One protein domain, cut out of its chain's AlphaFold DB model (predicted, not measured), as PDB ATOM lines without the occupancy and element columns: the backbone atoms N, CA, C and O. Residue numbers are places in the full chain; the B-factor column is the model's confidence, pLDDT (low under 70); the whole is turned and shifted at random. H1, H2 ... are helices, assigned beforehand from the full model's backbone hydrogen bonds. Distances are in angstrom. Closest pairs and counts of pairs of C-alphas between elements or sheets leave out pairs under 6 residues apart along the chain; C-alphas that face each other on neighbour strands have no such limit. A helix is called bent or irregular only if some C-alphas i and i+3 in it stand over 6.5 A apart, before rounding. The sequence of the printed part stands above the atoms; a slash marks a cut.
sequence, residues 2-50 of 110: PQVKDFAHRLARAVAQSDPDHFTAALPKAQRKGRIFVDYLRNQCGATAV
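AT A GLANCE: This is residues 2 to 50 of the 110 residues of an uncharacterized protein of Sphingomonas chungangi (UniProt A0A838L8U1). One long helix, H1, runs along the length of the domain, and the rest of the printed part folds back beside it, with the small helix H3 packed near the first turns of H1 and the small helix H2 set away from both. Between H1 and H3 the chain loops out to H2 and comes back, and a short parallel pairing of residues 23 to 24 with residues 36 to 37 ties the outgoing and returning parts of this loop together. The printed part has 49 residues with three named helices, in the order H1, H2, H3, and no named strand; its class is all helix. It is only just compact, close to loose, with a radius of gyration of the C-alphas of 11.2 A, and its outline is elongated, spanning 30 by 19 by 18 A.

HOW THE PARTS SIT: H1, residues 2 to 18, is the longest helix by residues, with 17. A short link of 10 residues leads from it to H2, residues 29 to 32, and these two helices are apart. A second short link, of 7 residues, leads on to H3, residues 40 to 43, and H2 and H3 are apart too. H1 and H3 touch, with 9 pairs of C-alphas within 8 A and their centres 9.8 A apart. Their closest C-alphas are those of Lys 5 and Asn 43, 4.8 A apart. In H1 every pair of O i and N i+4 is within hydrogen-bond range, while H2 and H3, with 4 residues each, are too short for such a pair and have their 1 pair of O i and N i+3 within range.

IN THESE COORDINATES: H1 begins at C-alpha 2, at (203.404, 186.361, 225.885), and ends at C-alpha 18, at (225.460, 195.490, 231.532), 24.5 A from first to last C-alpha. H2 runs from Lys 29 to Arg 32, with C-alpha 29 at (211.289, 208.786, 225.576). H3 runs from Tyr 40 to Asn 43 and ends at C-alpha 43, at (207.638, 190.821, 219.794). H3 is neither bent nor irregular, but only just: C-alphas 40 and 43 are 6.2 A apart.

THE WHOLE: The two C-alphas farthest apart are those of Asp 21 and Gly 46, 31.7 A. The C-alphas of the first and last printed residues, Pro 2 and Val 50, are 21.3 A apart. The printed part has no cut, and neither link between named helices is long. The mean pLDDT of the printed part is 95.2, and no printed residue is under 70.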
ATOM      1  N   PRO A   2     202.950 185.651 224.683       81.75
ATOM      2  CA  PRO A   2     203.404 186.361 225.885       81.75
ATOM      3  C   PRO A   2     204.856 186.025 226.258       81.75
ATOM      4  O   PRO A   2     205.626 186.929 226.556       81.75
ATOM      5  N   GLN A   3     205.242 184.750 226.126       91.81
ATOM      6  CA  GLN A   3     206.583 184.249 226.447       91.81
ATOM      7  C   GLN A   3     207.693 184.904 225.607       91.81
ATOM      8  O   GLN A   3     208.693 185.342 226.158       91.81
ATOM      9  N   VAL A   4     207.504 185.054 224.289       93.62
ATOM     10  CA  VAL A   4     208.511 185.674 223.401       93.62
ATOM     11  C   VAL A   4     208.714 187.153 223.737       93.62
ATOM     12  O   VAL A   4     209.846 187.628 223.820       93.62
ATOM     13  N   LYS A   5     207.620 187.892 223.968       94.00
ATOM     14  CA  LYS A   5     207.697 189.301 224.376       94.00
ATOM     15  C   LYS A   5     208.407 189.447 225.717       94.00
ATOM     16  O   LYS A   5     209.229 190.345 225.878       94.00
ATOM     17  N   ASP A   6     208.060 188.591 226.670       94.44
ATOM     18  CA  ASP A   6     208.637 188.619 228.005       94.44
ATOM     19  C   ASP A   6     210.135 188.286 227.982       94.44
ATOM     20  O   ASP A   6     210.937 189.047 228.521       94.44
ATOM     21  N   PHE A   7     210.538 187.246 227.247       95.44
ATOM     22  CA  PHE A   7     211.946 186.928 227.012       95.44
ATOM     23  C   PHE A   7     212.710 188.120 226.417       95.44
ATOM     24  O   PHE A   7     213.734 188.537 226.958       95.44
ATOM     25  N   ALA A   8     212.185 188.729 225.348       96.06
ATOM     26  CA  ALA A   8     212.807 189.893 224.720       96.06
ATOM     27  C   ALA A   8     212.922 191.090 225.681       96.06
ATOM     28  O   ALA A   8     213.911 191.822 225.648       96.06
ATOM     29  N   HIS A   9     211.938 191.283 226.565       96.31
ATOM     30  CA  HIS A   9     211.987 192.314 227.598       96.31
ATOM     31  C   HIS A   9     213.078 192.030 228.640       96.31
ATOM     32  O   HIS A   9     213.828 192.942 228.992       96.31
ATOM     33  N   ARG A  10     213.216 190.783 229.110       95.94
ATOM     34  CA  ARG A  10     214.292 190.391 230.038       95.94
ATOM     35  C   ARG A  10     215.673 190.576 229.406       95.94
ATOM     36  O   ARG A  10     216.542 191.163 230.043       95.94
ATOM     37  N   LEU A  11     215.845 190.174 228.145       96.31
ATOM     38  CA  LEU A  11     217.081 190.401 227.389       96.31
ATOM     39  C   LEU A  11     217.408 191.897 227.278       96.31
ATOM     40  O   LEU A  11     218.523 192.309 227.583       96.31
ATOM     41  N   ALA A  12     216.428 192.728 226.909       97.62
ATOM     42  CA  ALA A  12     216.608 194.178 226.827       97.62
ATOM     43  C   ALA A  12     217.033 194.793 228.171       97.62
ATOM     44  O   ALA A  12     217.875 195.691 228.206       97.62
ATOM     45  N   ARG A  13     216.475 194.298 229.284       97.75
ATOM     46  CA  ARG A  13     216.869 194.720 230.634       97.75
ATOM     47  C   ARG A  13     218.291 194.293 230.976       97.75
ATOM     48  O   ARG A  13     219.018 195.117 231.513       97.75
ATOM     49  N   ALA A  14     218.682 193.063 230.652       97.81
ATOM     50  CA  ALA A  14     220.036 192.574 230.893       97.81
ATOM     51  C   ALA A  14     221.081 193.412 230.134       97.81
ATOM     52  O   ALA A  14     222.044 193.865 230.742       97.81
ATOM     53  N   VAL A  15     220.837 193.721 228.853       98.00
ATOM     54  CA  VAL A  15     221.710 194.603 228.049       98.00
ATOM     55  C   VAL A  15     221.817 196.003 228.667       98.00
ATOM     56  O   VAL A  15     222.907 196.550 228.808       98.00
ATOM     57  N   ALA A  16     220.689 196.583 229.087       97.81
ATOM     58  CA  ALA A  16     220.679 197.893 229.735       97.81
ATOM     59  C   ALA A  16     221.346 197.899 231.123       97.81
ATOM     60  O   ALA A  16     221.760 198.953 231.590       97.81
ATOM     61  N   GLN A  17     221.421 196.753 231.802       97.88
ATOM     62  CA  GLN A  17     222.121 196.611 233.080       97.88
ATOM     63  C   GLN A  17     223.624 196.403 232.891       97.88
ATOM     64  O   GLN A  17     224.394 196.887 233.715       97.88
ATOM     65  N   SER A  18     224.042 195.706 231.830       98.38
ATOM     66  CA  SER A  18     225.460 195.490 231.532       98.38
ATOM     67  C   SER A  18     226.164 196.749 231.027       98.38
ATOM     68  O   SER A  18     227.361 196.890 231.243       98.38
ATOM     69  N   ASP A  19     225.436 197.648 230.360       97.81
ATOM     70  CA  ASP A  19     225.966 198.918 229.855       97.81
ATOM     71  C   ASP A  19     224.896 200.033 229.948       97.81
ATOM     72  O   ASP A  19     224.220 200.369 228.965       97.81
ATOM     73  N   PRO A  20     224.677 200.579 231.161       96.50
ATOM     74  CA  PRO A  20     223.621 201.559 231.429       96.50
ATOM     75  C   PRO A  20     223.899 202.952 230.850       96.50
ATOM     76  O   PRO A  20     222.962 203.754 230.730       96.50
ATOM     77  N   ASP A  21     225.153 203.237 230.495       96.62
ATOM     78  CA  ASP A  21     225.573 204.514 229.918       96.62
ATOM     79  C   ASP A  21     225.179 204.614 228.445       96.62
ATOM     80  O   ASP A  21     224.822 205.697 227.984       96.62
ATOM     81  N   HIS A  22     225.143 203.486 227.724       97.06
ATOM     82  CA  HIS A  22     224.787 203.458 226.306       97.06
ATOM     83  C   HIS A  22     223.401 202.881 226.028       97.06
ATOM     84  O   HIS A  22     222.802 203.247 225.016       97.06
ATOM     85  N   PHE A  23     222.848 202.030 226.898       98.12
ATOM     86  CA  PHE A  23     221.588 201.333 226.629       98.12
ATOM     87  C   PHE A  23     220.490 201.608 227.659       98.12
ATOM     88  O   PHE A  23     220.713 201.961 228.814       98.12
ATOM     89  N   THR A  24     219.238 201.442 227.230       97.75
ATOM     90  CA  THR A  24     218.073 201.502 228.114       97.75
ATOM     91  C   THR A  24     216.947 200.585 227.641       97.75
ATOM     92  O   THR A  24     216.714 200.425 226.445       97.75
ATOM     93  N   ALA A  25     216.192 200.032 228.591       97.25
ATOM     94  CA  ALA A  25     214.923 199.341 228.344       97.25
ATOM     95  C   ALA A  25     213.699 200.207 228.720       97.25
ATOM     96  O   ALA A  25     212.562 199.728 228.716       97.25
ATOM     97  N   ALA A  26     213.906 201.485 229.057       95.31
ATOM     98  CA  ALA A  26     212.851 202.374 229.527       95.31
ATOM     99  C   ALA A  26     211.902 202.824 228.400       95.31
ATOM    100  O   ALA A  26     212.303 203.392 227.375       95.31
ATOM    101  N   LEU A  27     210.599 202.639 228.626       92.81
ATOM    102  CA  LEU A  27     209.558 203.072 227.693       92.81
ATOM    103  C   LEU A  27     209.456 204.601 227.540       92.81
ATOM    104  O   LEU A  27     209.278 205.046 226.406       92.81
ATOM    105  N   PRO A  28     209.587 205.434 228.586       94.50
ATOM    106  CA  PRO A  28     209.473 206.878 228.410       94.50
ATOM    107  C   PRO A  28     210.611 207.442 227.552       94.50
ATOM    108  O   PRO A  28     211.782 207.291 227.891       94.50
ATOM    109  N   LYS A  29     210.284 208.164 226.466       90.88
ATOM    110  CA  LYS A  29     211.289 208.786 225.576       90.88
ATOM    111  C   LYS A  29     212.269 209.696 226.323       90.88
ATOM    112  O   LYS A  29     213.441 209.743 225.967       90.88
ATOM    113  N   ALA A  30     211.805 210.377 227.372       92.56
ATOM    114  CA  ALA A  30     212.634 211.242 228.209       92.56
ATOM    115  C   ALA A  30     213.816 210.499 228.855       92.56
ATOM    116  O   ALA A  30     214.890 211.074 228.993       92.56
ATOM    117  N   GLN A  31     213.649 209.213 229.178       90.38
ATOM    118  CA  GLN A  31     214.679 208.384 229.811       90.38
ATOM    119  C   GLN A  31     215.670 207.777 228.802       90.38
ATOM    120  O   GLN A  31     216.603 207.080 229.196       90.38
ATOM    121  N   ARG A  32     215.487 208.038 227.500       93.69
ATOM    122  CA  ARG A  32     216.325 207.503 226.412       93.69
ATOM    123  C   ARG A  32     217.359 208.500 225.893       93.69
ATOM    124  O   ARG A  32     218.124 208.158 225.002       93.69
ATOM    125  N   LYS A  33     217.364 209.745 226.380       92.44
ATOM    126  CA  LYS A  33     218.293 210.775 225.891       92.44
ATOM    127  C   LYS A  33     219.740 210.295 226.038       92.44
ATOM    128  O   LYS A  33     220.113 209.825 227.106       92.44
ATOM    129  N   GLY A  34     220.513 210.403 224.958       95.00
ATOM    130  CA  GLY A  34     221.914 209.972 224.907       95.00
ATOM    131  C   GLY A  34     222.133 208.457 224.862       95.00
ATOM    132  O   GLY A  34     223.279 208.036 224.836       95.00
ATOM    133  N   ARG A  35     221.067 207.643 224.833       96.88
ATOM    134  CA  ARG A  35     221.146 206.179 224.924       96.88
ATOM    135  C   ARG A  35     220.332 205.484 223.843       96.88
ATOM    136  O   ARG A  35     219.338 206.003 223.334       96.88
ATOM    137  N   ILE A  36     220.721 204.257 223.536       97.00
ATOM    138  CA  ILE A  36     220.019 203.356 222.633       97.00
ATOM    139  C   ILE A  36     218.934 202.622 223.419       97.00
ATOM    140  O   ILE A  36     219.195 201.893 224.374       97.00
ATOM    141  N   PHE A  37     217.684 202.804 223.003       97.81
ATOM    142  CA  PHE A  37     216.580 202.003 223.515       97.81
ATOM    143  C   PHE A  37     216.555 200.636 222.831       97.81
ATOM    144  O   PHE A  37     216.388 200.561 221.612       97.81
ATOM    145  N   VAL A  38     216.673 199.567 223.617       97.50
ATOM    146  CA  VAL A  38     216.554 198.190 223.128       97.50
ATOM    147  C   VAL A  38     215.066 197.862 222.961       97.50
ATOM    148  O   VAL A  38     214.375 197.493 223.911       97.50
ATOM    149  N   ASP A  39     214.545 198.073 221.748       96.44
ATOM    150  CA  ASP A  39     213.110 197.987 221.446       96.44
ATOM    151  C   ASP A  39     212.596 196.538 221.395       96.44
ATOM    152  O   ASP A  39     212.579 195.888 220.349       96.44
ATOM    153  N   TYR A  40     212.110 196.043 222.533       95.81
ATOM    154  CA  TYR A  40     211.486 194.722 222.653       95.81
ATOM    155  C   TYR A  40     210.007 194.688 222.219       95.81
ATOM    156  O   TYR A  40     209.403 193.612 222.178       95.81
ATOM    157  N   LEU A  41     209.396 195.832 221.880       94.56
ATOM    158  CA  LEU A  41     207.946 195.945 221.660       94.56
ATOM    159  C   LEU A  41     207.467 195.309 220.354       94.56
ATOM    160  O   LEU A  41     206.268 195.107 220.174       94.56
ATOM    161  N   ARG A  42     208.384 194.959 219.448       95.44
ATOM    162  CA  ARG A  42     208.063 194.293 218.176       95.44
ATOM    163  C   ARG A  42     207.666 192.825 218.331       95.44
ATOM    164  O   ARG A  42     207.102 192.259 217.407       95.44
ATOM    165  N   ASN A  43     207.879 192.240 219.509       95.19
ATOM    166  CA  ASN A  43     207.638 190.821 219.794       95.19
ATOM    167  C   ASN A  43     206.223 190.517 220.325       95.19
ATOM    168  O   ASN A  43     205.989 189.476 220.938       95.19
ATOM    169  N   GLN A  44     205.271 191.433 220.141       92.75
ATOM    170  CA  GLN A  44     203.882 191.258 220.574       92.75
ATOM    171  C   GLN A  44     202.954 190.959 219.394       92.75
ATOM    172  O   GLN A  44     203.251 191.292 218.250       92.75
ATOM    173  N   CYS A  45     201.797 190.355 219.675       92.06
ATOM    174  CA  CYS A  45     200.801 190.087 218.639       92.06
ATOM    175  C   CYS A  45     200.345 191.398 217.972       92.06
ATOM    176  O   CYS A  45     200.124 192.396 218.659       92.06
ATOM    177  N   GLY A  46     200.252 191.398 216.640       93.06
ATOM    178  CA  GLY A  46     199.867 192.565 215.840       93.06
ATOM    179  C   GLY A  46     200.973 193.603 215.616       93.06
ATOM    180  O   GLY A  46     200.776 194.527 214.830       93.06
ATOM    181  N   ALA A  47     202.140 193.473 216.256       95.12
ATOM    182  CA  ALA A  47     203.279 194.323 215.931       95.12
ATOM    183  C   ALA A  47     203.927 193.901 214.606       95.12
ATOM    184  O   ALA A  47     203.936 192.728 214.240       95.12
ATOM    185  N   THR A  48     204.497 194.876 213.897       95.19
ATOM    186  CA  THR A  48     205.167 194.664 212.610       95.19
ATOM    187  C   THR A  48     206.632 195.076 212.674       95.19
ATOM    188  O   THR A  48     207.012 195.995 213.411       95.19
ATOM    189  N   ALA A  49     207.455 194.415 211.866       94.88
ATOM    190  CA  ALA A  49     208.821 194.808 211.554       94.88
ATOM    191  C   ALA A  49     208.951 194.987 210.036       94.88
ATOM    192  O   ALA A  49     208.123 194.501 209.268       94.88
ATOM    193  N   VAL A  50     209.969 195.727 209.604       96.12
ATOM    194  CA  VAL A  50     210.208 195.938 208.174       96.12
ATOM    195  C   VAL A  50     210.648 194.628 207.515       96.12
ATOM    196  O   VAL A  50     211.493 193.921 208.059       96.12
TER     197      VAL A  50